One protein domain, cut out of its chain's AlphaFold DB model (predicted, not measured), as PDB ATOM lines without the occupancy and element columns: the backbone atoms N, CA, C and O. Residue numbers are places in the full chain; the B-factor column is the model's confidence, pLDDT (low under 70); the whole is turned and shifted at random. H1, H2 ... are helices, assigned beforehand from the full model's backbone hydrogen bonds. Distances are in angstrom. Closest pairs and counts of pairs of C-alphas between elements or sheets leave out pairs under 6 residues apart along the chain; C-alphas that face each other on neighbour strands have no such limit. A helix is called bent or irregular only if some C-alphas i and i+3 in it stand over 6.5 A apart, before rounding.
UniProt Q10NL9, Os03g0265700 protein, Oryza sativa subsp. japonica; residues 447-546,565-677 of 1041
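AT A GLANCE: This is residues 447 to 546 and 565 to 677 of the 1041 residues of the protein "Os03g0265700 protein" of Oryza sativa subsp. japonica (UniProt Q10NL9). The model is a slab two helices thick, built of two rows of helices side by side: H1, H3, H5 and H9 run one way in one row, and H2, H4, H6 and H10 run the other way in the second row. H11 folds back from H10 at one end of the slab, where H8, the short H7 and the loop of residues 591 to 602 also lie; H1 is at the other end, apart from H2. The printed part has 213 residues, with eleven named helices, H1 to H11 in order, and no named strand: it is all helix. The whole is compact, with a radius of gyration of the C-alphas of 18.2 A, and spans 55 by 41 by 23 A.

HOW THE PARTS SIT: H1, residues 453 to 462, touches H3, residues 488 to 504, of which 497 to 504 alone take part; the closest C-alphas, of Lys 456 and Ile 497, are 6.1 A apart. H2, residues 470 to 486, touches H4, residues 511 to 524, the same way at a shallow tilt of 11 degrees, with the C-alphas of His 481 and Leu 517 closest at 5.6 A. H3 touches H5, residues 526 to 541, the same way at a shallow tilt of 5 degrees, with the C-alphas of Leu 495 and Ala 536 closest at 6.4 A. H2 and H3, H3 and H4, and H4 and H5 are helical hairpins. H6, residues 565 to 590, touches H10, residues 640 to 656, the same way at a shallow tilt of 5 degrees, with the C-alphas of Gly 583 and Ala 649 closest at 3.8 A. H7, residues 603 to 606, touches H8, residues 610 to 620. The hub is H9, residues 622 to 637, touching five helices: H5, H6, H8, H10 and H11, residues 661 to 674. H9 and H11 only just touch, with 3 pairs of C-alphas within 8 A, the closest those of Phe 636 and Leu 672 at 7.6 A. H8 and H9, H9 and H10, and H10 and H11 are also helical hairpins. H2, H3, H4, H5, H6, H8, H9, H10 and H11 form a bundle, a group of helices packed together. Every O i to N i+4 pair is within hydrogen-bond range in H1, H2, H4, H8, H9, H10 and H11; the figures are 10 of 13 in H3, 8 of 12 in H5 and 20 of 22 in H6, while H7 is too short for such a pair.

IN THESE COORDINATES: H1 begins at C-alpha 453, (-28.212, 38.973, 15.944). H2 is 24.5 A long from first to last C-alpha, H3 24.9 A, H4 19.8 A and H5 23.8 A. H6, the longest helix, measures 35.9 A and begins at C-alpha 565, (-8.318, 65.224, 14.789). H3 has a kink of 32 degrees near residue 495, and H6 one of 50 degrees near residue 584. H3 and H6 are irregular, with C-alphas 489 and 492 7.6 A apart and C-alphas 584 and 587 7.5 A apart; H5 is only just irregular, with C-alphas 528 and 531 6.7 A apart. H8 is 15.4 A long, H9 22.5 A, H10 24.6 A and H11 20.1 A, ending at C-alpha 674, (15.847, 49.080, 30.600).

THE WHOLE: The C-alphas farthest apart are those of Ala 467 and Pro 601, at 58.7 A. Residues 547 to 564 are not printed, and C-alphas 546 and 565 are 9.2 A apart across this cut, in the link from H5 to H6. The link from H6 to H7 is long, with 12 residues. The mean pLDDT of the printed part is 84.5; it is under 70 at residues 528, 544 to 546, 565, 596 to 605 and 675 to 677.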
ATOM      1  N   ASN A 447     -35.879  40.477  24.439       84.63
ATOM      2  CA  ASN A 447     -36.052  39.527  25.538       84.63
ATOM      3  C   ASN A 447     -34.721  38.800  25.836       84.63
ATOM      4  O   ASN A 447     -34.040  38.433  24.877       84.63
ATOM      5  N   PRO A 448     -34.359  38.532  27.110       78.49
ATOM      6  CA  PRO A 448     -33.174  37.735  27.472       78.49
ATOM      7  C   PRO A 448     -32.986  36.410  26.733       78.49
ATOM      8  O   PRO A 448     -31.853  35.973  26.549       78.49
ATOM      9  N   HIS A 449     -34.074  35.767  26.313       79.22
ATOM     10  CA  HIS A 449     -34.035  34.444  25.684       79.22
ATOM     11  C   HIS A 449     -34.161  34.468  24.153       79.22
ATOM     12  O   HIS A 449     -34.128  33.412  23.523       79.22
ATOM     13  N   GLU A 450     -34.325  35.645  23.547       81.93
ATOM     14  CA  GLU A 450     -34.454  35.801  22.096       81.93
ATOM     15  C   GLU A 450     -33.096  36.111  21.451       81.93
ATOM     16  O   GLU A 450     -32.194  36.686  22.062       81.93
ATOM     17  N   SER A 451     -32.934  35.724  20.184       85.67
ATOM     18  CA  SER A 451     -31.727  36.044  19.423       85.67
ATOM     19  C   SER A 451     -31.653  37.543  19.125       85.67
ATOM     20  O   SER A 451     -32.577  38.095  18.530       85.67
ATOM     21  N   PHE A 452     -30.520  38.176  19.424       87.36
ATOM     22  CA  PHE A 452     -30.286  39.602  19.166       87.36
ATOM     23  C   PHE A 452     -29.433  39.881  17.913       87.36
ATOM     24  O   PHE A 452     -29.120  41.036  17.632       87.36
ATOM     25  N   GLU A 453     -29.060  38.850  17.146       89.15
ATOM     26  CA  GLU A 453     -28.212  38.973  15.944       89.15
ATOM     27  C   GLU A 453     -28.819  39.895  14.876       89.15
ATOM     28  O   GLU A 453     -28.111  40.666  14.230       89.15
ATOM     29  N   GLU A 454     -30.144  39.892  14.730       89.61
ATOM     30  CA  GLU A 454     -30.831  40.812  13.821       89.61
ATOM     31  C   GLU A 454     -30.671  42.274  14.271       89.61
ATOM     32  O   GLU A 454     -30.296  43.131  13.473       89.61
ATOM     33  N   LEU A 455     -30.871  42.559  15.564       92.26
ATOM     34  CA  LEU A 455     -30.664  43.898  16.127       92.26
ATOM     35  C   LEU A 455     -29.205  44.347  15.977       92.26
ATOM     36  O   LEU A 455     -28.940  45.496  15.628       92.26
ATOM     37  N   LYS A 456     -28.263  43.430  16.207       91.06
ATOM     38  CA  LYS A 456     -26.826  43.644  16.016       91.06
ATOM     39  C   LYS A 456     -26.520  44.045  14.572       91.06
ATOM     40  O   LYS A 456     -25.812  45.026  14.356       91.06
ATOM     41  N   SER A 457     -27.095  43.338  13.597       92.19
ATOM     42  CA  SER A 457     -26.947  43.651  12.173       92.19
ATOM     43  C   SER A 457     -27.541  45.012  11.823       92.19
ATOM     44  O   SER A 457     -26.884  45.791  11.141       92.19
ATOM     45  N   ILE A 458     -28.748  45.320  12.309       92.77
ATOM     46  CA  ILE A 458     -29.404  46.613  12.071       92.77
ATOM     47  C   ILE A 458     -28.522  47.751  12.591       92.77
ATOM     48  O   ILE A 458     -28.189  48.661  11.842       92.77
ATOM     49  N   ILE A 459     -28.082  47.676  13.850       93.23
ATOM     50  CA  ILE A 459     -27.228  48.707  14.452       93.23
ATOM     51  C   ILE A 459     -25.907  48.832  13.688       93.23
ATOM     52  O   ILE A 459     -25.467  49.942  13.412       93.23
ATOM     53  N   ALA A 460     -25.275  47.718  13.309       90.42
ATOM     54  CA  ALA A 460     -24.026  47.755  12.554       90.42
ATOM     55  C   ALA A 460     -24.180  48.419  11.174       90.42
ATOM     56  O   ALA A 460     -23.283  49.155  10.767       90.42
ATOM     57  N   CYS A 461     -25.296  48.176  10.479       91.51
ATOM     58  CA  CYS A 461     -25.620  48.840   9.217       91.51
ATOM     59  C   CYS A 461     -25.889  50.336   9.417       91.51
ATOM     60  O   CYS A 461     -25.359  51.151   8.670       91.51
ATOM     61  N   GLU A 462     -26.645  50.710  10.450       91.99
ATOM     62  CA  GLU A 462     -26.974  52.113  10.721       91.99
ATOM     63  C   GLU A 462     -25.765  52.944  11.145       91.99
ATOM     64  O   GLU A 462     -25.642  54.100  10.751       91.99
ATOM     65  N   LEU A 463     -24.839  52.359  11.905       89.81
ATOM     66  CA  LEU A 463     -23.607  53.031  12.323       89.81
ATOM     67  C   LEU A 463     -22.605  53.245  11.180       89.81
ATOM     68  O   LEU A 463     -21.627  53.964  11.378       89.81
ATOM     69  N   ALA A 464     -22.825  52.647  10.004       87.04
ATOM     70  CA  ALA A 464     -22.045  52.958   8.807       87.04
ATOM     71  C   ALA A 464     -22.394  54.342   8.230       87.04
ATOM     72  O   ALA A 464     -21.603  54.915   7.485       87.04
ATOM     73  N   ASP A 465     -23.555  54.900   8.585       86.39
ATOM     74  CA  ASP A 465     -23.947  56.242   8.174       86.39
ATOM     75  C   ASP A 465     -23.118  57.309   8.932       86.39
ATOM     76  O   ASP A 465     -23.166  57.400  10.163       86.39
ATOM     77  N   PRO A 466     -22.345  58.168   8.247       82.15
ATOM     78  CA  PRO A 466     -21.576  59.213   8.914       82.15
ATOM     79  C   PRO A 466     -22.447  60.348   9.483       82.15
ATOM     80  O   PRO A 466     -21.937  61.118  10.303       82.15
ATOM     81  N   ALA A 467     -23.730  60.453   9.111       85.19
ATOM     82  CA  ALA A 467     -24.626  61.550   9.495       85.19
ATOM     83  C   ALA A 467     -25.049  61.548  10.976       85.19
ATOM     84  O   ALA A 467     -25.611  62.531  11.455       85.19
ATOM     85  N   TRP A 468     -24.787  60.472  11.722       91.05
ATOM     86  CA  TRP A 468     -25.185  60.374  13.127       91.05
ATOM     87  C   TRP A 468     -24.485  61.414  14.018       91.05
ATOM     88  O   TRP A 468     -23.251  61.394  14.102       91.05
ATOM     89  N   PRO A 469     -25.222  62.275  14.744       91.26
ATOM     90  CA  PRO A 469     -24.617  63.175  15.718       91.26
ATOM     91  C   PRO A 469     -24.178  62.413  16.978       91.26
ATOM     92  O   PRO A 469     -24.841  61.469  17.420       91.26
ATOM     93  N   SER A 470     -23.061  62.833  17.581       89.27
ATOM     94  CA  SER A 470     -22.491  62.183  18.774       89.27
ATOM     95  C   SER A 470     -23.460  62.183  19.956       89.27
ATOM     96  O   SER A 470     -23.571  61.179  20.655       89.27
ATOM     97  N   SER A 471     -24.210  63.268  20.161       91.99
ATOM     98  CA  SER A 471     -25.226  63.374  21.220       91.99
ATOM     99  C   SER A 471     -26.270  62.255  21.125       91.99
ATOM    100  O   SER A 471     -26.545  61.569  22.109       91.99
ATOM    101  N   LEU A 472     -26.784  62.001  19.921       93.94
ATOM    102  CA  LEU A 472     -27.810  60.991  19.671       93.94
ATOM    103  C   LEU A 472     -27.282  59.561  19.845       93.94
ATOM    104  O   LEU A 472     -27.982  58.713  20.396       93.94
ATOM    105  N   LEU A 473     -26.040  59.293  19.426       93.97
ATOM    106  CA  LEU A 473     -25.390  57.992  19.640       93.97
ATOM    107  C   LEU A 473     -25.175  57.704  21.130       93.97
ATOM    108  O   LEU A 473     -25.476  56.602  21.595       93.97
ATOM    109  N   ASN A 474     -24.711  58.696  21.893       93.76
ATOM    110  CA  ASN A 474     -24.534  58.558  23.339       93.76
ATOM    111  C   ASN A 474     -25.874  58.373  24.066       93.76
ATOM    112  O   ASN A 474     -25.962  57.576  24.995       93.76
ATOM    113  N   ASP A 475     -26.950  59.004  23.601       94.82
ATOM    114  CA  ASP A 475     -28.301  58.782  24.126       94.82
ATOM    115  C   ASP A 475     -28.828  57.352  23.834       94.82
ATOM    116  O   ASP A 475     -29.491  56.713  24.662       94.82
ATOM    117  N   VAL A 476     -28.461  56.757  22.691       95.18
ATOM    118  CA  VAL A 476     -28.711  55.324  22.437       95.18
ATOM    119  C   VAL A 476     -27.896  54.437  23.392       95.18
ATOM    120  O   VAL A 476     -28.439  53.471  23.933       95.18
ATOM    121  N   LEU A 477     -26.637  54.775  23.687       92.81
ATOM    122  CA  LEU A 477     -25.838  54.050  24.689       92.81
ATOM    123  C   LEU A 477     -26.419  54.168  26.107       92.81
ATOM    124  O   LEU A 477     -26.504  53.169  26.823       92.81
ATOM    125  N   LEU A 478     -26.902  55.348  26.499       93.84
ATOM    126  CA  LEU A 478     -27.629  55.536  27.759       93.84
ATOM    127  C   LEU A 478     -28.918  54.704  27.797       93.84
ATOM    128  O   LEU A 478     -29.315  54.205  28.852       93.84
ATOM    129  N   THR A 479     -29.543  54.471  26.641       94.59
ATOM    130  CA  THR A 479     -30.677  53.548  26.530       94.59
ATOM    131  C   THR A 479     -30.261  52.095  26.793       94.59
ATOM    132  O   THR A 479     -30.982  51.395  27.509       94.59
ATOM    133  N   LEU A 480     -29.099  51.641  26.298       92.13
ATOM    134  CA  LEU A 480     -28.542  50.320  26.647       92.13
ATOM    135  C   LEU A 480     -28.274  50.215  28.154       92.13
ATOM    136  O   LEU A 480     -28.627  49.215  28.778       92.13
ATOM    137  N   HIS A 481     -27.712  51.266  28.758       90.24
ATOM    138  CA  HIS A 481     -27.464  51.318  30.202       90.24
ATOM    139  C   HIS A 481     -28.751  51.220  31.025       90.24
ATOM    140  O   HIS A 481     -28.838  50.423  31.961       90.24
ATOM    141  N   ALA A 482     -29.779  51.984  30.651       91.52
ATOM    142  CA  ALA A 482     -31.085  51.926  31.296       91.52
ATOM    143  C   ALA A 482     -31.751  50.549  31.125       91.52
ATOM    144  O   ALA A 482     -32.351  50.037  32.073       91.52
ATOM    145  N   ARG A 483     -31.607  49.917  29.948       91.38
ATOM    146  CA  ARG A 483     -32.105  48.557  29.695       91.38
ATOM    147  C   ARG A 483     -31.413  47.532  30.588       91.38
ATOM    148  O   ARG A 483     -32.099  46.689  31.164       91.38
ATOM    149  N   PHE A 484     -30.093  47.635  30.734       86.71
ATOM    150  CA  PHE A 484     -29.302  46.764  31.601       86.71
ATOM    151  C   PHE A 484     -29.742  46.867  33.067       86.71
ATOM    152  O   PHE A 484     -29.994  45.851  33.707       86.71
ATOM    153  N   LYS A 485     -29.912  48.091  33.587       85.16
ATOM    154  CA  LYS A 485     -30.405  48.313  34.958       85.16
ATOM    155  C   LYS A 485     -31.775  47.678  35.208       85.16
ATOM    156  O   LYS A 485     -32.030  47.211  36.312       85.16
ATOM    157  N   ALA A 486     -32.652  47.680  34.204       86.07
ATOM    158  CA  ALA A 486     -33.983  47.089  34.317       86.07
ATOM    159  C   ALA A 486     -33.971  45.551  34.243       86.07
ATOM    160  O   ALA A 486     -34.803  44.902  34.878       86.07
ATOM    161  N   THR A 487     -33.054  44.964  33.466       86.19
ATOM    162  CA  THR A 487     -32.938  43.507  33.288       86.19
ATOM    163  C   THR A 487     -31.461  43.101  33.184       86.19
ATOM    164  O   THR A 487     -30.927  43.038  32.073       86.19
ATOM    165  N   PRO A 488     -30.796  42.812  34.320       82.98
ATOM    166  CA  PRO A 488     -29.379  42.445  34.352       82.98
ATOM    167  C   PRO A 488     -29.032  41.200  33.528       82.98
ATOM    168  O   PRO A 488     -27.937  41.132  32.982       82.98
ATOM    169  N   ASP A 489     -29.973  40.269  33.341       81.63
ATOM    170  CA  ASP A 489     -29.794  39.064  32.511       81.63
ATOM    171  C   ASP A 489     -29.429  39.388  31.047       81.63
ATOM    172  O   ASP A 489     -28.824  38.576  30.353       81.63
ATOM    173  N   MET A 490     -29.738  40.604  30.576       83.30
ATOM    174  CA  MET A 490     -29.361  41.097  29.245       83.30
ATOM    175  C   MET A 490     -27.895  41.558  29.146       83.30
ATOM    176  O   MET A 490     -27.505  42.061  28.092       83.30
ATOM    177  N   ALA A 491     -27.086  41.446  30.210       81.32
ATOM    178  CA  ALA A 491     -25.727  42.001  30.285       81.32
ATOM    179  C   ALA A 491     -24.890  41.697  29.045       81.32
ATOM    180  O   ALA A 491     -24.356  42.604  28.408       81.32
ATOM    181  N   VAL A 492     -24.802  40.410  28.709       78.47
ATOM    182  CA  VAL A 492     -23.971  39.888  27.625       78.47
ATOM    183  C   VAL A 492     -24.416  40.491  26.298       78.47
ATOM    184  O   VAL A 492     -23.620  41.129  25.616       78.47
ATOM    185  N   THR A 493     -25.708  40.391  25.991       81.24
ATOM    186  CA  THR A 493     -26.321  40.950  24.785       81.24
ATOM    187  C   THR A 493     -26.058  42.451  24.634       81.24
ATOM    188  O   THR A 493     -25.664  42.919  23.568       81.24
ATOM    189  N   LEU A 494     -26.241  43.230  25.703       85.46
ATOM    190  CA  LEU A 494     -26.082  44.686  25.656       85.46
ATOM    191  C   LEU A 494     -24.612  45.109  25.550       85.46
ATOM    192  O   LEU A 494     -24.315  46.077  24.850       85.46
ATOM    193  N   LEU A 495     -23.695  44.373  26.184       83.79
ATOM    194  CA  LEU A 495     -22.254  44.576  26.030       83.79
ATOM    195  C   LEU A 495     -21.790  44.287  24.601       83.79
ATOM    196  O   LEU A 495     -20.955  45.017  24.069       83.79
ATOM    197  N   GLU A 496     -22.343  43.261  23.954       83.19
ATOM    198  CA  GLU A 496     -22.058  42.993  22.545       83.19
ATOM    199  C   GLU A 496     -22.573  44.091  21.619       83.19
ATOM    200  O   GLU A 496     -21.887  44.440  20.662       83.19
ATOM    201  N   ILE A 497     -23.744  44.662  21.903       88.16
ATOM    202  CA  ILE A 497     -24.261  45.798  21.136       88.16
ATOM    203  C   ILE A 497     -23.371  47.027  21.353       88.16
ATOM    204  O   ILE A 497     -22.945  47.649  20.382       88.16
ATOM    205  N   ALA A 498     -23.025  47.350  22.602       88.19
ATOM    206  CA  ALA A 498     -22.147  48.476  22.925       88.19
ATOM    207  C   ALA A 498     -20.760  48.347  22.274       88.19
ATOM    208  O   ALA A 498     -20.178  49.343  21.840       88.19
ATOM    209  N   ARG A 499     -20.257  47.116  22.116       85.69
ATOM    210  CA  ARG A 499     -19.029  46.826  21.363       85.69
ATOM    211  C   ARG A 499     -19.117  47.285  19.905       85.69
ATOM    212  O   ARG A 499     -18.117  47.750  19.366       85.69
ATOM    213  N   ILE A 500     -20.282  47.201  19.256       87.28
ATOM    214  CA  ILE A 500     -20.454  47.704  17.881       87.28
ATOM    215  C   ILE A 500     -20.248  49.221  17.845       87.28
ATOM    216  O   ILE A 500     -19.519  49.711  16.991       87.28
ATOM    217  N   PHE A 501     -20.817  49.959  18.801       89.62
ATOM    218  CA  PHE A 501     -20.630  51.412  18.897       89.62
ATOM    219  C   PHE A 501     -19.159  51.776  19.113       89.62
ATOM    220  O   PHE A 501     -18.619  52.613  18.390       89.62
ATOM    221  N   ALA A 502     -18.495  51.091  20.047       85.14
ATOM    222  CA  ALA A 502     -17.083  51.317  20.346       85.14
ATOM    223  C   ALA A 502     -16.149  50.979  19.168       85.14
ATOM    224  O   ALA A 502     -15.063  51.536  19.078       85.14
ATOM    225  N   THR A 503     -16.552  50.083  18.261       83.43
ATOM    226  CA  THR A 503     -15.716  49.649  17.125       83.43
ATOM    227  C   THR A 503     -16.017  50.389  15.824       83.43
ATOM    228  O   THR A 503     -15.092  50.681  15.072       83.43
ATOM    229  N   LYS A 504     -17.285  50.707  15.540       85.11
ATOM    230  CA  LYS A 504     -17.707  51.350  14.284       85.11
ATOM    231  C   LYS A 504     -17.619  52.872  14.326       85.11
ATOM    232  O   LYS A 504     -17.263  53.478  13.321       85.11
ATOM    233  N   VAL A 505     -17.920  53.490  15.470       87.01
ATOM    234  CA  VAL A 505     -17.953  54.956  15.621       87.01
ATOM    235  C   VAL A 505     -17.209  55.444  16.877       87.01
ATOM    236  O   VAL A 505     -17.729  56.307  17.586       87.01
ATOM    237  N   PRO A 506     -15.980  54.959  17.167       83.70
ATOM    238  CA  PRO A 506     -15.276  55.268  18.418       83.70
ATOM    239  C   PRO A 506     -15.120  56.769  18.684       83.70
ATOM    240  O   PRO A 506     -15.262  57.206  19.819       83.70
ATOM    241  N   GLY A 507     -14.887  57.572  17.640       83.19
ATOM    242  CA  GLY A 507     -14.682  59.018  17.765       83.19
ATOM    243  C   GLY A 507     -15.920  59.822  18.186       83.19
ATOM    244  O   GLY A 507     -15.800  61.002  18.505       83.19
ATOM    245  N   LYS A 508     -17.109  59.206  18.185       86.90
ATOM    246  CA  LYS A 508     -18.379  59.845  18.570       86.90
ATOM    247  C   LYS A 508     -18.891  59.389  19.938       86.90
ATOM    248  O   LYS A 508     -19.902  59.911  20.407       86.90
ATOM    249  N   ILE A 509     -18.230  58.414  20.558       88.45
ATOM    250  CA  ILE A 509     -18.649  57.841  21.836       88.45
ATOM    251  C   ILE A 509     -17.952  58.566  22.980       88.45
ATOM    252  O   ILE A 509     -16.736  58.739  22.970       88.45
ATOM    253  N   ASP A 510     -18.735  58.960  23.976       88.45
ATOM    254  CA  ASP A 510     -18.211  59.470  25.229       88.45
ATOM    255  C   ASP A 510     -17.635  58.311  26.059       88.45
ATOM    256  O   ASP A 510     -18.301  57.300  26.323       88.45
ATOM    257  N   ALA A 511     -16.379  58.465  26.471       87.15
ATOM    258  CA  ALA A 511     -15.687  57.496  27.301       87.15
ATOM    259  C   ALA A 511     -16.384  57.309  28.659       87.15
ATOM    260  O   ALA A 511     -16.425  56.184  29.159       87.15
ATOM    261  N   ASP A 512     -16.981  58.358  29.228       89.41
ATOM    262  CA  ASP A 512     -17.625  58.301  30.543       89.41
ATOM    263  C   ASP A 512     -18.920  57.482  30.500       89.41
ATOM    264  O   ASP A 512     -19.170  56.637  31.368       89.41
ATOM    265  N   VAL A 513     -19.718  57.658  29.440       88.17
ATOM    266  CA  VAL A 513     -20.941  56.871  29.200       88.17
ATOM    267  C   VAL A 513     -20.604  55.386  29.067       88.17
ATOM    268  O   VAL A 513     -21.286  54.531  29.646       88.17
ATOM    269  N   LEU A 514     -19.530  55.060  28.341       87.70
ATOM    270  CA  LEU A 514     -19.131  53.674  28.127       87.70
ATOM    271  C   LEU A 514     -18.513  53.043  29.386       87.70
ATOM    272  O   LEU A 514     -18.853  51.907  29.722       87.70
ATOM    273  N   GLN A 515     -17.696  53.783  30.142       88.33
ATOM    274  CA  GLN A 515     -17.188  53.341  31.445       88.33
ATOM    275  C   GLN A 515     -18.318  53.061  32.438       88.33
ATOM    276  O   GLN A 515     -18.297  52.044  33.139       88.33
ATOM    277  N   LEU A 516     -19.328  53.933  32.486       87.79
ATOM    278  CA  LEU A 516     -20.508  53.733  33.317       87.79
ATOM    279  C   LEU A 516     -21.232  52.436  32.937       87.79
ATOM    280  O   LEU A 516     -21.608  51.659  33.823       87.79
ATOM    281  N   LEU A 517     -21.396  52.171  31.637       86.56
ATOM    282  CA  LEU A 517     -21.981  50.926  31.146       86.56
ATOM    283  C   LEU A 517     -21.147  49.714  31.576       86.56
ATOM    284  O   LEU A 517     -21.693  48.804  32.197       86.56
ATOM    285  N   TRP A 518     -19.832  49.724  31.336       87.46
ATOM    286  CA  TRP A 518     -18.933  48.631  31.720       87.46
ATOM    287  C   TRP A 518     -18.961  48.348  33.216       87.46
ATOM    288  O   TRP A 518     -19.095  47.191  33.610       87.46
ATOM    289  N   LYS A 519     -18.901  49.386  34.058       85.95
ATOM    290  CA  LYS A 519     -18.959  49.246  35.520       85.95
ATOM    291  C   LYS A 519     -20.273  48.614  35.957       85.95
ATOM    292  O   LYS A 519     -20.280  47.688  36.765       85.95
ATOM    293  N   THR A 520     -21.387  49.102  35.416       83.32
ATOM    294  CA  THR A 520     -22.717  48.604  35.787       83.32
ATOM    295  C   THR A 520     -22.876  47.148  35.338       83.32
ATOM    296  O   THR A 520     -23.293  46.313  36.139       83.32
ATOM    297  N   CYS A 521     -22.460  46.819  34.109       82.34
ATOM    298  CA  CYS A 521     -22.472  45.453  33.590       82.34
ATOM    299  C   CYS A 521     -21.571  44.514  34.391       82.34
ATOM    300  O   CYS A 521     -22.011  43.435  34.767       82.34
ATOM    301  N   LEU A 522     -20.350  44.927  34.725       82.52
ATOM    302  CA  LEU A 522     -19.425  44.105  35.500       82.52
ATOM    303  C   LEU A 522     -19.966  43.766  36.897       82.52
ATOM    304  O   LEU A 522     -19.762  42.657  37.390       82.52
ATOM    305  N   VAL A 523     -20.651  44.714  37.541       81.55
ATOM    306  CA  VAL A 523     -21.245  44.500  38.866       81.55
ATOM    307  C   VAL A 523     -22.522  43.657  38.781       81.55
ATOM    308  O   VAL A 523     -22.745  42.822  39.653       81.55
ATOM    309  N   GLY A 524     -23.352  43.848  37.750       76.89
ATOM    310  CA  GLY A 524     -24.662  43.192  37.656       76.89
ATOM    311  C   GLY A 524     -24.716  41.881  36.862       76.89
ATOM    312  O   GLY A 524     -25.688  41.154  37.017       76.89
ATOM    313  N   ALA A 525     -23.710  41.533  36.050       72.63
ATOM    314  CA  ALA A 525     -23.735  40.332  35.197       72.63
ATOM    315  C   ALA A 525     -23.537  38.995  35.948       72.63
ATOM    316  O   ALA A 525     -23.496  37.935  35.322       72.63
ATOM    317  N   GLY A 526     -23.386  39.026  37.277       73.12
ATOM    318  CA  GLY A 526     -23.089  37.836  38.080       73.12
ATOM    319  C   GLY A 526     -21.696  37.246  37.795       73.12
ATOM    320  O   GLY A 526     -20.911  37.838  37.055       73.12
ATOM    321  N   PRO A 527     -21.340  36.096  38.399       72.22
ATOM    322  CA  PRO A 527     -20.019  35.482  38.234       72.22
ATOM    323  C   PRO A 527     -19.731  35.048  36.789       72.22
ATOM    324  O   PRO A 527     -18.619  35.265  36.313       72.22
ATOM    325  N   ASP A 528     -20.727  34.516  36.077       68.59
ATOM    326  CA  ASP A 528     -20.551  33.986  34.719       68.59
ATOM    327  C   ASP A 528     -20.350  35.099  33.675       68.59
ATOM    328  O   ASP A 528     -19.572  34.951  32.733       68.59
ATOM    329  N   GLY A 529     -21.000  36.255  33.858       75.88
ATOM    330  CA  GLY A 529     -20.916  37.380  32.924       75.88
ATOM    331  C   GLY A 529     -19.715  38.309  33.131       75.88
ATOM    332  O   GLY A 529     -19.442  39.148  32.268       75.88
ATOM    333  N   LYS A 530     -18.958  38.167  34.234       81.82
ATOM    334  CA  LYS A 530     -17.754  38.979  34.510       81.82
ATOM    335  C   LYS A 530     -16.699  38.849  33.413       81.82
ATOM    336  O   LYS A 530     -16.108  39.855  33.021       81.82
ATOM    337  N   HIS A 531     -16.479  37.632  32.909       80.66
ATOM    338  CA  HIS A 531     -15.532  37.387  31.820       80.66
ATOM    339  C   HIS A 531     -15.944  38.149  30.557       80.66
ATOM    340  O   HIS A 531     -15.140  38.883  29.990       80.66
ATOM    341  N   THR A 532     -17.215  38.054  30.164       77.65
ATOM    342  CA  THR A 532     -17.748  38.754  28.989       77.65
ATOM    343  C   THR A 532     -17.690  40.272  29.140       77.65
ATOM    344  O   THR A 532     -17.380  40.967  28.172       77.65
ATOM    345  N   ALA A 533     -17.957  40.790  30.342       80.78
ATOM    346  CA  ALA A 533     -17.828  42.211  30.645       80.78
ATOM    347  C   ALA A 533     -16.389  42.699  30.465       80.78
ATOM    348  O   ALA A 533     -16.179  43.723  29.819       80.78
ATOM    349  N   LEU A 534     -15.403  41.950  30.967       84.02
ATOM    350  CA  LEU A 534     -13.998  42.307  30.792       84.02
ATOM    351  C   LEU A 534     -13.561  42.186  29.327       84.02
ATOM    352  O   LEU A 534     -12.936  43.103  28.799       84.02
ATOM    353  N   GLU A 535     -13.944  41.102  28.649       82.43
ATOM    354  CA  GLU A 535     -13.602  40.878  27.241       82.43
ATOM    355  C   GLU A 535     -14.167  42.003  26.349       82.43
ATOM    356  O   GLU A 535     -13.493  42.497  25.443       82.43
ATOM    357  N   ALA A 536     -15.375  42.496  26.647       79.95
ATOM    358  CA  ALA A 536     -15.969  43.631  25.941       79.95
ATOM    359  C   ALA A 536     -15.140  44.925  26.057       79.95
ATOM    360  O   ALA A 536     -15.062  45.668  25.080       79.95
ATOM    361  N   VAL A 537     -14.497  45.171  27.204       85.64
ATOM    362  CA  VAL A 537     -13.592  46.318  27.406       85.64
ATOM    363  C   VAL A 537     -12.292  46.111  26.639       85.64
ATOM    364  O   VAL A 537     -11.814  47.008  25.952       85.64
ATOM    365  N   THR A 538     -11.720  44.911  26.724       85.07
ATOM    366  CA  THR A 538     -10.407  44.623  26.136       85.07
ATOM    367  C   THR A 538     -10.357  44.768  24.615       85.07
ATOM    368  O   THR A 538      -9.306  45.100  24.080       85.07
ATOM    369  N   ILE A 539     -11.482  44.597  23.917       78.80
ATOM    370  CA  ILE A 539     -11.570  44.791  22.460       78.80
ATOM    371  C   ILE A 539     -11.327  46.253  22.064       78.80
ATOM    372  O   ILE A 539     -10.810  46.511  20.980       78.80
ATOM    373  N   VAL A 540     -11.636  47.214  22.943       82.59
ATOM    374  CA  VAL A 540     -11.327  48.633  22.704       82.59
ATOM    375  C   VAL A 540      -9.816  48.863  22.615       82.59
ATOM    376  O   VAL A 540      -9.375  49.715  21.851       82.59
ATOM    377  N   LEU A 541      -9.012  48.069  23.330       83.96
ATOM    378  CA  LEU A 541      -7.550  48.146  23.256       83.96
ATOM    379  C   LEU A 541      -6.986  47.655  21.917       83.96
ATOM    380  O   LEU A 541      -5.872  48.025  21.554       83.96
ATOM    381  N   ASP A 542      -7.742  46.821  21.202       79.37
ATOM    382  CA  ASP A 542      -7.357  46.268  19.903       79.37
ATOM    383  C   ASP A 542      -7.821  47.156  18.727       79.37
ATOM    384  O   ASP A 542      -7.615  46.796  17.565       79.37
ATOM    385  N   LEU A 543      -8.449  48.312  18.994       75.70
ATOM    386  CA  LEU A 543      -8.861  49.239  17.939       75.70
ATOM    387  C   LEU A 543      -7.635  49.782  17.189       75.70
ATOM    388  O   LEU A 543      -6.665  50.209  17.823       75.70
ATOM    389  N   PRO A 544      -7.655  49.797  15.843       66.68
ATOM    390  CA  PRO A 544      -6.551  50.354  15.081       66.68
ATOM    391  C   PRO A 544      -6.429  51.858  15.366       66.68
ATOM    392  O   PRO A 544      -7.453  52.541  15.469       66.68
ATOM    393  N   PRO A 545      -5.203  52.409  15.450       62.05
ATOM    394  CA  PRO A 545      -5.036  53.853  15.456       62.05
ATOM    395  C   PRO A 545      -5.651  54.438  14.172       62.05
ATOM    396  O   PRO A 545      -5.620  53.779  13.123       62.05
ATOM    397  N   PRO A 546      -6.200  55.661  14.221       51.28
ATOM    398  CA  PRO A 546      -6.750  56.294  13.036       51.28
ATOM    399  C   PRO A 546      -5.612  56.481  12.030       51.28
ATOM    400  O   PRO A 546      -4.615  57.140  12.323       51.28
ATOM    401  N   PRO A 565      -9.104  65.293  13.557       68.54
ATOM    402  CA  PRO A 565      -8.318  65.224  14.789       68.54
ATOM    403  C   PRO A 565      -9.189  65.047  16.043       68.54
ATOM    404  O   PRO A 565      -8.736  64.440  17.014       68.54
ATOM    405  N   LYS A 566     -10.450  65.513  16.034       72.96
ATOM    406  CA  LYS A 566     -11.381  65.348  17.164       72.96
ATOM    407  C   LYS A 566     -11.716  63.871  17.376       72.96
ATOM    408  O   LYS A 566     -11.627  63.379  18.500       72.96
ATOM    409  N   SER A 567     -12.007  63.151  16.295       71.98
ATOM    410  CA  SER A 567     -12.261  61.706  16.314       71.98
ATOM    411  C   SER A 567     -11.041  60.895  16.775       71.98
ATOM    412  O   SER A 567     -11.196  59.937  17.533       71.98
ATOM    413  N   ALA A 568      -9.829  61.294  16.372       74.25
ATOM    414  CA  ALA A 568      -8.594  60.646  16.820       74.25
ATOM    415  C   ALA A 568      -8.346  60.834  18.328       74.25
ATOM    416  O   ALA A 568      -8.082  59.862  19.036       74.25
ATOM    417  N   MET A 569      -8.519  62.060  18.832       80.13
ATOM    418  CA  MET A 569      -8.424  62.363  20.265       80.13
ATOM    419  C   MET A 569      -9.501  61.643  21.085       80.13
ATOM    420  O   MET A 569      -9.231  61.172  22.188       80.13
ATOM    421  N   ALA A 570     -10.725  61.544  20.566       79.08
ATOM    422  CA  ALA A 570     -11.806  60.805  21.214       79.08
ATOM    423  C   ALA A 570     -11.492  59.302  21.308       79.08
ATOM    424  O   ALA A 570     -11.650  58.715  22.377       79.08
ATOM    425  N   LEU A 571     -10.950  58.697  20.244       82.48
ATOM    426  CA  LEU A 571     -10.478  57.310  20.274       82.48
ATOM    427  C   LEU A 571      -9.339  57.117  21.291       82.48
ATOM    428  O   LEU A 571      -9.364  56.152  22.049       82.48
ATOM    429  N   GLN A 572      -8.377  58.039  21.364       83.76
ATOM    430  CA  GLN A 572      -7.303  57.978  22.363       83.76
ATOM    431  C   GLN A 572      -7.849  58.011  23.797       83.76
ATOM    432  O   GLN A 572      -7.463  57.171  24.613       83.76
ATOM    433  N   ARG A 573      -8.795  58.914  24.090       86.39
ATOM    434  CA  ARG A 573      -9.476  58.973  25.396       86.39
ATOM    435  C   ARG A 573     -10.243  57.691  25.705       86.39
ATOM    436  O   ARG A 573     -10.202  57.216  26.836       86.39
ATOM    437  N   LEU A 574     -10.900  57.102  24.707       87.69
ATOM    438  CA  LEU A 574     -11.628  55.843  24.850       87.69
ATOM    439  C   LEU A 574     -10.696  54.673  25.199       87.69
ATOM    440  O   LEU A 574     -11.000  53.880  26.091       87.69
ATOM    441  N   VAL A 575      -9.541  54.580  24.534       88.64
ATOM    442  CA  VAL A 575      -8.528  53.558  24.834       88.64
ATOM    443  C   VAL A 575      -7.929  53.789  26.221       88.64
ATOM    444  O   VAL A 575      -7.826  52.844  26.998       88.64
ATOM    445  N   GLN A 576      -7.597  55.031  26.580       89.64
ATOM    446  CA  GLN A 576      -7.095  55.374  27.914       89.64
ATOM    447  C   GLN A 576      -8.100  54.996  29.015       89.64
ATOM    448  O   GLN A 576      -7.722  54.381  30.013       89.64
ATOM    449  N   ALA A 577      -9.383  55.292  28.807       89.81
ATOM    450  CA  ALA A 577     -10.476  54.893  29.686       89.81
ATOM    451  C   ALA A 577     -10.584  53.369  29.836       89.81
ATOM    452  O   ALA A 577     -10.735  52.868  30.950       89.81
ATOM    453  N   ALA A 578     -10.474  52.618  28.735       91.60
ATOM    454  CA  ALA A 578     -10.477  51.157  28.764       91.60
ATOM    455  C   ALA A 578      -9.271  50.597  29.537       91.60
ATOM    456  O   ALA A 578      -9.435  49.700  30.364       91.60
ATOM    457  N   VAL A 579      -8.073  51.148  29.320       93.03
ATOM    458  CA  VAL A 579      -6.851  50.770  30.048       93.03
ATOM    459  C   VAL A 579      -7.010  51.008  31.549       93.03
ATOM    460  O   VAL A 579      -6.752  50.103  32.346       93.03
ATOM    461  N   TRP A 580      -7.471  52.199  31.934       92.17
ATOM    462  CA  TRP A 580      -7.713  52.541  33.333       92.17
ATOM    463  C   TRP A 580      -8.769  51.622  33.962       92.17
ATOM    464  O   TRP A 580      -8.542  51.048  35.030       92.17
ATOM    465  N   PHE A 581      -9.886  51.392  33.261       91.90
ATOM    466  CA  PHE A 581     -10.951  50.501  33.717       91.90
ATOM    467  C   PHE A 581     -10.435  49.081  33.973       91.90
ATOM    468  O   PHE A 581     -10.786  48.479  34.990       91.90
ATOM    469  N   LEU A 582      -9.596  48.545  33.080       93.04
ATOM    470  CA  LEU A 582      -8.978  47.230  33.256       93.04
ATOM    471  C   LEU A 582      -8.055  47.195  34.475       93.04
ATOM    472  O   LEU A 582      -8.145  46.248  35.251       93.04
ATOM    473  N   GLY A 583      -7.226  48.220  34.682       92.51
ATOM    474  CA  GLY A 583      -6.370  48.321  35.867       92.51
ATOM    475  C   GLY A 583      -7.163  48.247  37.174       92.51
ATOM    476  O   GLY A 583      -6.810  47.491  38.079       92.51
ATOM    477  N   GLU A 584      -8.290  48.958  37.247       90.14
ATOM    478  CA  GLU A 584      -9.112  48.968  38.457       90.14
ATOM    479  C   GLU A 584      -9.956  47.703  38.650       90.14
ATOM    480  O   GLU A 584     -10.178  47.271  39.782       90.14
ATOM    481  N   ASN A 585     -10.424  47.083  37.564       91.27
ATOM    482  CA  ASN A 585     -11.493  46.088  37.641       91.27
ATOM    483  C   ASN A 585     -11.092  44.666  37.221       91.27
ATOM    484  O   ASN A 585     -11.847  43.733  37.501       91.27
ATOM    485  N   ALA A 586      -9.929  44.451  36.592       91.90
ATOM    486  CA  ALA A 586      -9.536  43.127  36.096       91.90
ATOM    487  C   ALA A 586      -9.422  42.087  37.219       91.90
ATOM    488  O   ALA A 586      -9.959  40.991  37.080       91.90
ATOM    489  N   ASN A 587      -8.814  42.437  38.361       90.15
ATOM    490  CA  ASN A 587      -8.746  41.556  39.534       90.15
ATOM    491  C   ASN A 587     -10.139  41.167  40.057       90.15
ATOM    492  O   ASN A 587     -10.388  40.001  40.357       90.15
ATOM    493  N   TYR A 588     -11.072  42.125  40.105       86.78
ATOM    494  CA  TYR A 588     -12.453  41.884  40.536       86.78
ATOM    495  C   TYR A 588     -13.248  41.012  39.554       86.78
ATOM    496  O   TYR A 588     -14.021  40.140  39.970       86.78
ATOM    497  N   ALA A 589     -13.056  41.229  38.252       86.00
ATOM    498  CA  ALA A 589     -13.664  40.425  37.200       86.00
ATOM    499  C   ALA A 589     -13.131  38.984  37.222       86.00
ATOM    500  O   ALA A 589     -13.901  38.030  37.144       86.00
ATOM    501  N   ALA A 590     -11.818  38.832  37.393       87.36
ATOM    502  CA  ALA A 590     -11.136  37.547  37.455       87.36
ATOM    503  C   ALA A 590     -11.343  36.808  38.791       87.36
ATOM    504  O   ALA A 590     -11.083  35.611  38.851       87.36
ATOM    505  N   SER A 591     -11.826  37.489  39.838       84.74
ATOM    506  CA  SER A 591     -11.839  36.985  41.225       84.74
ATOM    507  C   SER A 591     -10.444  36.539  41.685       84.74
ATOM    508  O   SER A 591     -10.282  35.519  42.346       84.74
ATOM    509  N   GLU A 592      -9.427  37.304  41.286       85.07
ATOM    510  CA  GLU A 592      -8.021  37.006  41.532       85.07
ATOM    511  C   GLU A 592      -7.440  38.070  42.462       85.07
ATOM    512  O   GLU A 592      -7.282  39.232  42.074       85.07
ATOM    513  N   TYR A 593      -7.103  37.664  43.684       86.54
ATOM    514  CA  TYR A 593      -6.575  38.555  44.709       86.54
ATOM    515  C   TYR A 593      -5.407  37.916  45.448       86.54
ATOM    516  O   TYR A 593      -5.518  36.794  45.936       86.54
ATOM    517  N   ALA A 594      -4.318  38.658  45.633       83.72
ATOM    518  CA  ALA A 594      -3.107  38.191  46.308       83.72
ATOM    519  C   ALA A 594      -3.372  37.597  47.706       83.72
ATOM    520  O   ALA A 594      -2.631  36.731  48.157       83.72
ATOM    521  N   TRP A 595      -4.434  38.044  48.385       78.11
ATOM    522  CA  TRP A 595      -4.824  37.586  49.722       78.11
ATOM    523  C   TRP A 595      -5.765  36.372  49.744       78.11
ATOM    524  O   TRP A 595      -5.957  35.781  50.801       78.11
ATOM    525  N   GLU A 596      -6.359  35.985  48.614       67.81
ATOM    526  CA  GLU A 596      -7.234  34.799  48.508       67.81
ATOM    527  C   GLU A 596      -6.529  33.627  47.822       67.81
ATOM    528  O   GLU A 596      -6.936  32.472  47.933       67.81
ATOM    529  N   SER A 597      -5.445  33.924  47.120       62.33
ATOM    530  CA  SER A 597      -4.877  33.039  46.132       62.33
ATOM    531  C   SER A 597      -3.632  32.333  46.682       62.33
ATOM    532  O   SER A 597      -2.593  32.957  46.895       62.33
ATOM    533  N   ALA A 598      -3.721  31.027  46.939       59.86
ATOM    534  CA  ALA A 598      -2.561  30.228  47.323       59.86
ATOM    535  C   ALA A 598      -1.805  29.806  46.060       59.86
ATOM    536  O   ALA A 598      -2.277  28.938  45.327       59.86
ATOM    537  N   THR A 599      -0.643  30.404  45.792       65.20
ATOM    538  CA  THR A 599       0.242  29.953  44.710       65.20
ATOM    539  C   THR A 599       0.671  28.509  44.994       65.20
ATOM    540  O   THR A 599       1.346  28.265  45.999       65.20
ATOM    541  N   PRO A 600       0.285  27.523  44.161       64.99
ATOM    542  CA  PRO A 600       0.680  26.139  44.384       64.99
ATOM    543  C   PRO A 600       2.212  26.007  44.365       64.99
ATOM    544  O   PRO A 600       2.854  26.622  43.511       64.99
ATOM    545  N   PRO A 601       2.825  25.159  45.216       58.42
ATOM    546  CA  PRO A 601       4.282  24.985  45.238       58.42
ATOM    547  C   PRO A 601       4.885  24.606  43.875       58.42
ATOM    548  O   PRO A 601       6.005  24.999  43.561       58.42
ATOM    549  N   GLY A 602       4.137  23.873  43.037       62.00
ATOM    550  CA  GLY A 602       4.567  23.490  41.687       62.00
ATOM    551  C   GLY A 602       4.715  24.664  40.712       62.00
ATOM    552  O   GLY A 602       5.518  24.582  39.784       62.00
ATOM    553  N   THR A 603       4.009  25.776  40.944       66.19
ATOM    554  CA  THR A 603       4.079  26.978  40.101       66.19
ATOM    555  C   THR A 603       5.436  27.670  40.217       66.19
ATOM    556  O   THR A 603       5.927  28.199  39.225       66.19
ATOM    557  N   ALA A 604       6.104  27.587  41.374       65.84
ATOM    558  CA  ALA A 604       7.421  28.194  41.581       65.84
ATOM    559  C   ALA A 604       8.490  27.665  40.602       65.84
ATOM    560  O   ALA A 604       9.350  28.418  40.160       65.84
ATOM    561  N   LEU A 605       8.414  26.387  40.204       62.66
ATOM    562  CA  LEU A 605       9.318  25.814  39.195       62.66
ATOM    563  C   LEU A 605       9.018  26.324  37.779       62.66
ATOM    564  O   LEU A 605       9.935  26.465  36.973       62.66
ATOM    565  N   MET A 606       7.746  26.592  37.469       72.82
ATOM    566  CA  MET A 606       7.333  27.160  36.181       72.82
ATOM    567  C   MET A 606       7.745  28.629  36.039       72.82
ATOM    568  O   MET A 606       7.893  29.100  34.923       72.82
ATOM    569  N   MET A 607       7.964  29.332  37.151       73.47
ATOM    570  CA  MET A 607       8.373  30.741  37.170       73.47
ATOM    571  C   MET A 607       9.845  30.975  36.799       73.47
ATOM    572  O   MET A 607      10.239  32.116  36.613       73.47
ATOM    573  N   LEU A 608      10.665  29.926  36.674       72.80
ATOM    574  CA  LEU A 608      12.068  30.050  36.243       72.80
ATOM    575  C   LEU A 608      12.225  30.221  34.723       72.80
ATOM    576  O   LEU A 608      13.334  30.418  34.233       72.80
ATOM    577  N   ASP A 609      11.137  30.068  33.973       80.61
ATOM    578  CA  ASP A 609      11.112  30.060  32.517       80.61
ATOM    579  C   ASP A 609       9.933  30.924  32.061       80.61
ATOM    580  O   ASP A 609       8.784  30.636  32.403       80.61
ATOM    581  N   ALA A 610      10.216  31.995  31.316       77.97
ATOM    582  CA  ALA A 610       9.218  32.989  30.931       77.97
ATOM    583  C   ALA A 610       8.034  32.366  30.171       77.97
ATOM    584  O   ALA A 610       6.878  32.676  30.468       77.97
ATOM    585  N   ASP A 611       8.294  31.418  29.264       81.56
ATOM    586  CA  ASP A 611       7.243  30.754  28.487       81.56
ATOM    587  C   ASP A 611       6.338  29.913  29.398       81.56
ATOM    588  O   ASP A 611       5.109  29.907  29.266       81.56
ATOM    589  N   LYS A 612       6.935  29.235  30.386       85.39
ATOM    590  CA  LYS A 612       6.186  28.444  31.374       85.39
ATOM    591  C   LYS A 612       5.435  29.325  32.366       85.39
ATOM    592  O   LYS A 612       4.345  28.940  32.785       85.39
ATOM    593  N   MET A 613       5.963  30.496  32.715       82.12
ATOM    594  CA  MET A 613       5.287  31.466  33.575       82.12
ATOM    595  C   MET A 613       4.023  32.016  32.903       82.12
ATOM    596  O   MET A 613       2.955  32.023  33.519       82.12
ATOM    597  N   VAL A 614       4.109  32.402  31.626       83.42
ATOM    598  CA  VAL A 614       2.953  32.862  30.835       83.42
ATOM    599  C   VAL A 614       1.918  31.742  30.666       83.42
ATOM    600  O   VAL A 614       0.711  31.973  30.804       83.42
ATOM    601  N   ALA A 615       2.366  30.504  30.437       84.23
ATOM    602  CA  ALA A 615       1.482  29.342  30.385       84.23
ATOM    603  C   ALA A 615       0.794  29.078  31.737       84.23
ATOM    604  O   ALA A 615      -0.412  28.826  31.777       84.23
ATOM    605  N   ALA A 616       1.522  29.198  32.853       84.11
ATOM    606  CA  ALA A 616       0.970  29.061  34.198       84.11
ATOM    607  C   ALA A 616      -0.091  30.138  34.480       84.11
ATOM    608  O   ALA A 616      -1.183  29.809  34.946       84.11
ATOM    609  N   ALA A 617       0.184  31.398  34.124       85.14
ATOM    610  CA  ALA A 617      -0.760  32.511  34.234       85.14
ATOM    611  C   ALA A 617      -2.052  32.256  33.436       85.14
ATOM    612  O   ALA A 617      -3.157  32.427  33.957       85.14
ATOM    613  N   SER A 618      -1.914  31.773  32.198       85.96
ATOM    614  CA  SER A 618      -3.042  31.448  31.314       85.96
ATOM    615  C   SER A 618      -3.866  30.265  31.824       85.96
ATOM    616  O   SER A 618      -5.093  30.291  31.754       85.96
ATOM    617  N   SER A 619      -3.207  29.243  32.379       84.18
ATOM    618  CA  SER A 619      -3.873  28.062  32.945       84.18
ATOM    619  C   SER A 619      -4.662  28.362  34.222       84.18
ATOM    620  O   SER A 619      -5.649  27.691  34.507       84.18
ATOM    621  N   ARG A 620      -4.227  29.369  34.987       82.57
ATOM    622  CA  ARG A 620      -4.828  29.750  36.264       82.57
ATOM    623  C   ARG A 620      -6.081  30.595  36.073       82.57
ATOM    624  O   ARG A 620      -7.118  30.292  36.653       82.57
ATOM    625  N   ASN A 621      -5.983  31.642  35.260       86.47
ATOM    626  CA  ASN A 621      -7.103  32.517  34.947       86.47
ATOM    627  C   ASN A 621      -6.927  33.109  33.539       86.47
ATOM    628  O   ASN A 621      -6.200  34.097  33.371       86.47
ATOM    629  N   PRO A 622      -7.584  32.532  32.517       86.24
ATOM    630  CA  PRO A 622      -7.438  32.991  31.139       86.24
ATOM    631  C   PRO A 622      -7.950  34.424  30.943       86.24
ATOM    632  O   PRO A 622      -7.421  35.156  30.112       86.24
ATOM    633  N   THR A 623      -8.932  34.856  31.743       85.38
ATOM    634  CA  THR A 623      -9.490  36.216  31.705       85.38
ATOM    635  C   THR A 623      -8.437  37.257  32.072       85.38
ATOM    636  O   THR A 623      -8.225  38.217  31.332       85.38
ATOM    637  N   LEU A 624      -7.741  37.051  33.195       90.49
ATOM    638  CA  LEU A 624      -6.696  37.973  33.642       90.49
ATOM    639  C   LEU A 624      -5.477  37.925  32.715       90.49
ATOM    640  O   LEU A 624      -4.931  38.969  32.375       90.49
ATOM    641  N   ALA A 625      -5.084  36.735  32.251       90.37
ATOM    642  CA  ALA A 625      -3.976  36.583  31.310       90.37
ATOM    643  C   ALA A 625      -4.236  37.305  29.968       90.37
ATOM    644  O   ALA A 625      -3.339  37.962  29.431       90.37
ATOM    645  N   SER A 626      -5.472  37.244  29.455       88.83
ATOM    646  CA  SER A 626      -5.905  37.980  28.257       88.83
ATOM    647  C   SER A 626      -5.801  39.499  28.453       88.83
ATOM    648  O   SER A 626      -5.193  40.197  27.636       88.83
ATOM    649  N   ALA A 627      -6.314  40.014  29.580       91.61
ATOM    650  CA  ALA A 627      -6.225  41.435  29.916       91.61
ATOM    651  C   ALA A 627      -4.766  41.910  30.054       91.61
ATOM    652  O   ALA A 627      -4.403  42.948  29.503       91.61
ATOM    653  N   LEU A 628      -3.912  41.123  30.718       92.99
ATOM    654  CA  LEU A 628      -2.484  41.415  30.865       92.99
ATOM    655  C   LEU A 628      -1.767  41.506  29.519       92.99
ATOM    656  O   LEU A 628      -1.043  42.469  29.288       92.99
ATOM    657  N   THR A 629      -1.997  40.552  28.617       90.98
ATOM    658  CA  THR A 629      -1.356  40.536  27.290       90.98
ATOM    659  C   THR A 629      -1.676  41.806  26.494       90.98
ATOM    660  O   THR A 629      -0.797  42.397  25.862       90.98
ATOM    661  N   ARG A 630      -2.929  42.273  26.554       91.21
ATOM    662  CA  ARG A 630      -3.356  43.506  25.877       91.21
ATOM    663  C   ARG A 630      -2.809  44.765  26.557       91.21
ATOM    664  O   ARG A 630      -2.324  45.654  25.865       91.21
ATOM    665  N   LEU A 631      -2.788  44.821  27.892       93.75
ATOM    666  CA  LEU A 631      -2.167  45.929  28.632       93.75
ATOM    667  C   LEU A 631      -0.659  46.034  28.363       93.75
ATOM    668  O   LEU A 631      -0.147  47.136  28.176       93.75
ATOM    669  N   GLN A 632       0.048  44.905  28.275       92.21
ATOM    670  CA  GLN A 632       1.463  44.864  27.894       92.21
ATOM    671  C   GLN A 632       1.679  45.424  26.482       92.21
ATOM    672  O   GLN A 632       2.582  46.233  26.272       92.21
ATOM    673  N   ARG A 633       0.810  45.083  25.520       89.58
ATOM    674  CA  ARG A 633       0.837  45.691  24.181       89.58
ATOM    675  C   ARG A 633       0.612  47.208  24.244       89.58
ATOM    676  O   ARG A 633       1.378  47.941  23.628       89.58
ATOM    677  N   CYS A 634      -0.366  47.692  25.013       89.91
ATOM    678  CA  CYS A 634      -0.604  49.133  25.185       89.91
ATOM    679  C   CYS A 634       0.596  49.862  25.809       89.91
ATOM    680  O   CYS A 634       0.946  50.950  25.359       89.91
ATOM    681  N   ALA A 635       1.258  49.252  26.796       89.75
ATOM    682  CA  ALA A 635       2.464  49.798  27.418       89.75
ATOM    683  C   ALA A 635       3.665  49.842  26.455       89.75
ATOM    684  O   ALA A 635       4.508  50.731  26.561       89.75
ATOM    685  N   PHE A 636       3.736  48.906  25.503       84.76
ATOM    686  CA  PHE A 636       4.821  48.835  24.525       84.76
ATOM    687  C   PHE A 636       4.601  49.746  23.305       84.76
ATOM    688  O   PHE A 636       5.522  50.454  22.903       84.76
ATOM    689  N   SER A 637       3.402  49.740  22.710       82.03
ATOM    690  CA  SER A 637       3.127  50.368  21.404       82.03
ATOM    691  C   SER A 637       2.032  51.442  21.406       82.03
ATOM    692  O   SER A 637       1.647  51.902  20.334       82.03
ATOM    693  N   GLY A 638       1.481  51.816  22.563       80.78
ATOM    694  CA  GLY A 638       0.456  52.862  22.659       80.78
ATOM    695  C   GLY A 638       0.998  54.283  22.450       80.78
ATOM    696  O   GLY A 638       2.212  54.510  22.444       80.78
ATOM    697  N   SER A 639       0.095  55.268  22.348       82.33
ATOM    698  CA  SER A 639       0.468  56.686  22.486       82.33
ATOM    699  C   SER A 639       1.087  56.943  23.868       82.33
ATOM    700  O   SER A 639       0.948  56.125  24.777       82.33
ATOM    701  N   TRP A 640       1.800  58.056  24.050       83.86
ATOM    702  CA  TRP A 640       2.453  58.377  25.330       83.86
ATOM    703  C   TRP A 640       1.513  58.255  26.545       83.86
ATOM    704  O   TRP A 640       1.831  57.560  27.509       83.86
ATOM    705  N   GLU A 641       0.322  58.843  26.465       85.78
ATOM    706  CA  GLU A 641      -0.680  58.804  27.539       85.78
ATOM    707  C   GLU A 641      -1.202  57.384  27.804       85.78
ATOM    708  O   GLU A 641      -1.325  56.964  28.957       85.78
ATOM    709  N   ILE A 642      -1.454  56.613  26.740       87.92
ATOM    710  CA  ILE A 642      -1.891  55.213  26.838       87.92
ATOM    711  C   ILE A 642      -0.796  54.360  27.487       87.92
ATOM    712  O   ILE A 642      -1.101  53.501  28.314       87.92
ATOM    713  N   ARG A 643       0.478  54.606  27.154       89.30
ATOM    714  CA  ARG A 643       1.624  53.899  27.740       89.30
ATOM    715  C   ARG A 643       1.737  54.151  29.243       89.30
ATOM    716  O   ARG A 643       1.893  53.191  29.997       89.30
ATOM    717  N   ILE A 644       1.603  55.407  29.680       89.85
ATOM    718  CA  ILE A 644       1.587  55.768  31.109       89.85
ATOM    719  C   ILE A 644       0.448  55.037  31.830       89.85
ATOM    720  O   ILE A 644       0.690  54.349  32.825       89.85
ATOM    721  N   ALA A 645      -0.777  55.145  31.307       91.08
ATOM    722  CA  ALA A 645      -1.953  54.523  31.907       91.08
ATOM    723  C   ALA A 645      -1.820  52.992  31.972       91.08
ATOM    724  O   ALA A 645      -2.186  52.376  32.971       91.08
ATOM    725  N   ALA A 646      -1.250  52.367  30.936       93.03
ATOM    726  CA  ALA A 646      -1.065  50.920  30.880       93.03
ATOM    727  C   ALA A 646      -0.044  50.438  31.911       93.03
ATOM    728  O   ALA A 646      -0.276  49.433  32.579       93.03
ATOM    729  N   VAL A 647       1.050  51.176  32.100       94.04
ATOM    730  CA  VAL A 647       2.036  50.894  33.149       94.04
ATOM    731  C   VAL A 647       1.418  51.028  34.547       94.04
ATOM    732  O   VAL A 647       1.615  50.151  35.385       94.04
ATOM    733  N   GLN A 648       0.611  52.064  34.797       93.68
ATOM    734  CA  GLN A 648      -0.110  52.227  36.069       93.68
ATOM    735  C   GLN A 648      -1.118  51.091  36.319       93.68
ATOM    736  O   GLN A 648      -1.183  50.541  37.423       93.68
ATOM    737  N   ALA A 649      -1.866  50.694  35.286       95.32
ATOM    738  CA  ALA A 649      -2.797  49.570  35.339       95.32
ATOM    739  C   ALA A 649      -2.071  48.245  35.629       95.32
ATOM    740  O   ALA A 649      -2.497  47.485  36.498       95.32
ATOM    741  N   LEU A 650      -0.943  47.985  34.962       96.40
ATOM    742  CA  LEU A 650      -0.112  46.804  35.201       96.40
ATOM    743  C   LEU A 650       0.418  46.769  36.639       96.40
ATOM    744  O   LEU A 650       0.319  45.733  37.289       96.40
ATOM    745  N   THR A 651       0.912  47.889  37.166       94.96
ATOM    746  CA  THR A 651       1.373  47.987  38.562       94.96
ATOM    747  C   THR A 651       0.246  47.713  39.556       94.96
ATOM    748  O   THR A 651       0.435  46.959  40.510       94.96
ATOM    749  N   THR A 652      -0.951  48.244  39.301       94.91
ATOM    750  CA  THR A 652      -2.148  47.959  40.110       94.91
ATOM    751  C   THR A 652      -2.469  46.463  40.122       94.91
ATOM    752  O   THR A 652      -2.680  45.878  41.188       94.91
ATOM    753  N   ILE A 653      -2.425  45.807  38.957       94.61
ATOM    754  CA  ILE A 653      -2.643  44.360  38.850       94.61
ATOM    755  C   ILE A 653      -1.512  43.576  39.534       94.61
ATOM    756  O   ILE A 653      -1.794  42.574  40.190       94.61
ATOM    757  N   ALA A 654      -0.253  44.017  39.449       94.19
ATOM    758  CA  ALA A 654       0.888  43.362  40.102       94.19
ATOM    759  C   ALA A 654       0.752  43.362  41.628       94.19
ATOM    760  O   ALA A 654       1.025  42.361  42.291       94.19
ATOM    761  N   ILE A 655       0.301  44.485  42.182       93.08
ATOM    762  CA  ILE A 655       0.019  44.635  43.605       93.08
ATOM    763  C   ILE A 655      -1.143  43.721  44.008       93.08
ATOM    764  O   ILE A 655      -1.019  42.912  44.927       93.08
ATOM    765  N   ARG A 656      -2.281  43.831  43.312       92.01
ATOM    766  CA  ARG A 656      -3.521  43.140  43.690       92.01
ATOM    767  C   ARG A 656      -3.489  41.638  43.409       92.01
ATOM    768  O   ARG A 656      -4.264  40.917  44.030       92.01
ATOM    769  N   SER A 657      -2.603  41.155  42.537       90.51
ATOM    770  CA  SER A 657      -2.458  39.733  42.188       90.51
ATOM    771  C   SER A 657      -1.278  39.076  42.906       90.51
ATOM    772  O   SER A 657      -0.284  39.726  43.227       90.51
ATOM    773  N   GLY A 658      -1.378  37.768  43.137       86.75
ATOM    774  CA  GLY A 658      -0.232  36.937  43.510       86.75
ATOM    775  C   GLY A 658       0.541  36.430  42.289       86.75
ATOM    776  O   GLY A 658       0.291  36.808  41.140       86.75
ATOM    777  N   GLU A 659       1.485  35.532  42.532       87.43
ATOM    778  CA  GLU A 659       2.267  34.851  41.501       87.43
ATOM    779  C   GLU A 659       1.385  33.833  40.750       87.43
ATOM    780  O   GLU A 659       0.587  33.148  41.384       87.43
ATOM    781  N   PRO A 660       1.496  33.678  39.417       88.58
ATOM    782  CA  PRO A 660       2.594  34.145  38.565       88.58
ATOM    783  C   PRO A 660       2.427  35.570  38.007       88.58
ATOM    784  O   PRO A 660       3.382  36.112  37.460       88.58
ATOM    785  N   TYR A 661       1.253  36.192  38.146       91.76
ATOM    786  CA  TYR A 661       0.939  37.467  37.487       91.76
ATOM    787  C   TYR A 661       1.851  38.612  37.928       91.76
ATOM    788  O   TYR A 661       2.349  39.362  37.091       91.76
ATOM    789  N   ARG A 662       2.111  38.727  39.237       91.91
ATOM    790  CA  ARG A 662       3.004  39.763  39.775       91.91
ATOM    791  C   ARG A 662       4.409  39.675  39.184       91.91
ATOM    792  O   ARG A 662       4.947  40.694  38.763       91.91
ATOM    793  N   LEU A 663       4.990  38.475  39.138       89.94
ATOM    794  CA  LEU A 663       6.338  38.282  38.603       89.94
ATOM    795  C   LEU A 663       6.385  38.542  37.093       89.94
ATOM    796  O   LEU A 663       7.277  39.244  36.629       89.94
ATOM    797  N   GLN A 664       5.383  38.074  36.344       91.24
ATOM    798  CA  GLN A 664       5.271  38.355  34.912       91.24
ATOM    799  C   GLN A 664       5.246  39.863  34.624       91.24
ATOM    800  O   GLN A 664       5.901  40.338  33.698       91.24
ATOM    801  N   ILE A 665       4.489  40.626  35.416       93.76
ATOM    802  CA  ILE A 665       4.428  42.082  35.275       93.76
ATOM    803  C   ILE A 665       5.755  42.725  35.680       93.76
ATOM    804  O   ILE A 665       6.225  43.616  34.978       93.76
ATOM    805  N   TYR A 666       6.373  42.268  36.768       93.26
ATOM    806  CA  TYR A 666       7.673  42.759  37.217       93.26
ATOM    807  C   TYR A 666       8.746  42.621  36.128       93.26
ATOM    808  O   TYR A 666       9.384  43.612  35.773       93.26
ATOM    809  N   GLU A 667       8.897  41.429  35.542       90.86
ATOM    810  CA  GLU A 667       9.869  41.184  34.467       90.86
ATOM    811  C   GLU A 667       9.604  42.072  33.248       90.86
ATOM    812  O   GLU A 667      10.530  42.660  32.683       90.86
ATOM    813  N   PHE A 668       8.332  42.224  32.874       91.72
ATOM    814  CA  PHE A 668       7.931  43.076  31.761       91.72
ATOM    815  C   PHE A 668       8.239  44.561  32.015       91.72
ATOM    816  O   PHE A 668       8.827  45.227  31.161       91.72
ATOM    817  N   LEU A 669       7.885  45.089  33.191       92.26
ATOM    818  CA  LEU A 669       8.165  46.474  33.570       92.26
ATOM    819  C   LEU A 669       9.672  46.736  33.640       92.26
ATOM    820  O   LEU A 669      10.142  47.763  33.153       92.26
ATOM    821  N   HIS A 670      10.441  45.793  34.179       90.50
ATOM    822  CA  HIS A 670      11.896  45.879  34.211       90.50
ATOM    823  C   HIS A 670      12.492  45.921  32.793       90.50
ATOM    824  O   HIS A 670      13.324  46.781  32.497       90.50
ATOM    825  N   ALA A 671      12.017  45.071  31.875       86.98
ATOM    826  CA  ALA A 671      12.434  45.099  30.472       86.98
ATOM    827  C   ALA A 671      12.087  46.430  29.773       86.98
ATOM    828  O   ALA A 671      12.923  46.982  29.049       86.98
ATOM    829  N   LEU A 672      10.892  46.980  30.027       86.38
ATOM    830  CA  LEU A 672      10.472  48.293  29.518       86.38
ATOM    831  C   LEU A 672      11.319  49.447  30.074       86.38
ATOM    832  O   LEU A 672      11.618  50.390  29.336       86.38
ATOM    833  N   ALA A 673      11.696  49.390  31.354       85.40
ATOM    834  CA  ALA A 673      12.519  50.406  32.007       85.40
ATOM    835  C   ALA A 673      13.958  50.413  31.476       85.40
ATOM    836  O   ALA A 673      14.535  51.483  31.285       85.40
ATOM    837  N   LEU A 674      14.516  49.231  31.194       79.44
ATOM    838  CA  LEU A 674      15.847  49.080  30.600       79.44
ATOM    839  C   LEU A 674      15.900  49.446  29.111       79.44
ATOM    840  O   LEU A 674      16.992  49.588  28.563       79.44
ATOM    841  N   GLY A 675      14.753  49.581  28.444       67.39
ATOM    842  CA  GLY A 675      14.713  49.890  27.017       67.39
ATOM    843  C   GLY A 675      15.100  48.745  26.097       67.39
ATOM    844  O   GLY A 675      15.547  48.971  24.969       67.39
ATOM    845  N   GLY A 676      14.964  47.510  26.581       47.36
ATOM    846  CA  GLY A 676      15.384  46.321  25.855       47.36
ATOM    847  C   GLY A 676      14.701  46.206  24.490       47.36
ATOM    848  O   GLY A 676      13.484  46.093  24.405       47.36
ATOM    849  N   VAL A 677      15.521  46.140  23.435       43.16
ATOM    850  CA  VAL A 677      15.173  45.762  22.048       43.16
ATOM    851  C   VAL A 677      14.567  46.861  21.148       43.16
ATOM    852  O   VAL A 677      13.797  46.568  20.238       43.16
TER     853      VAL A 677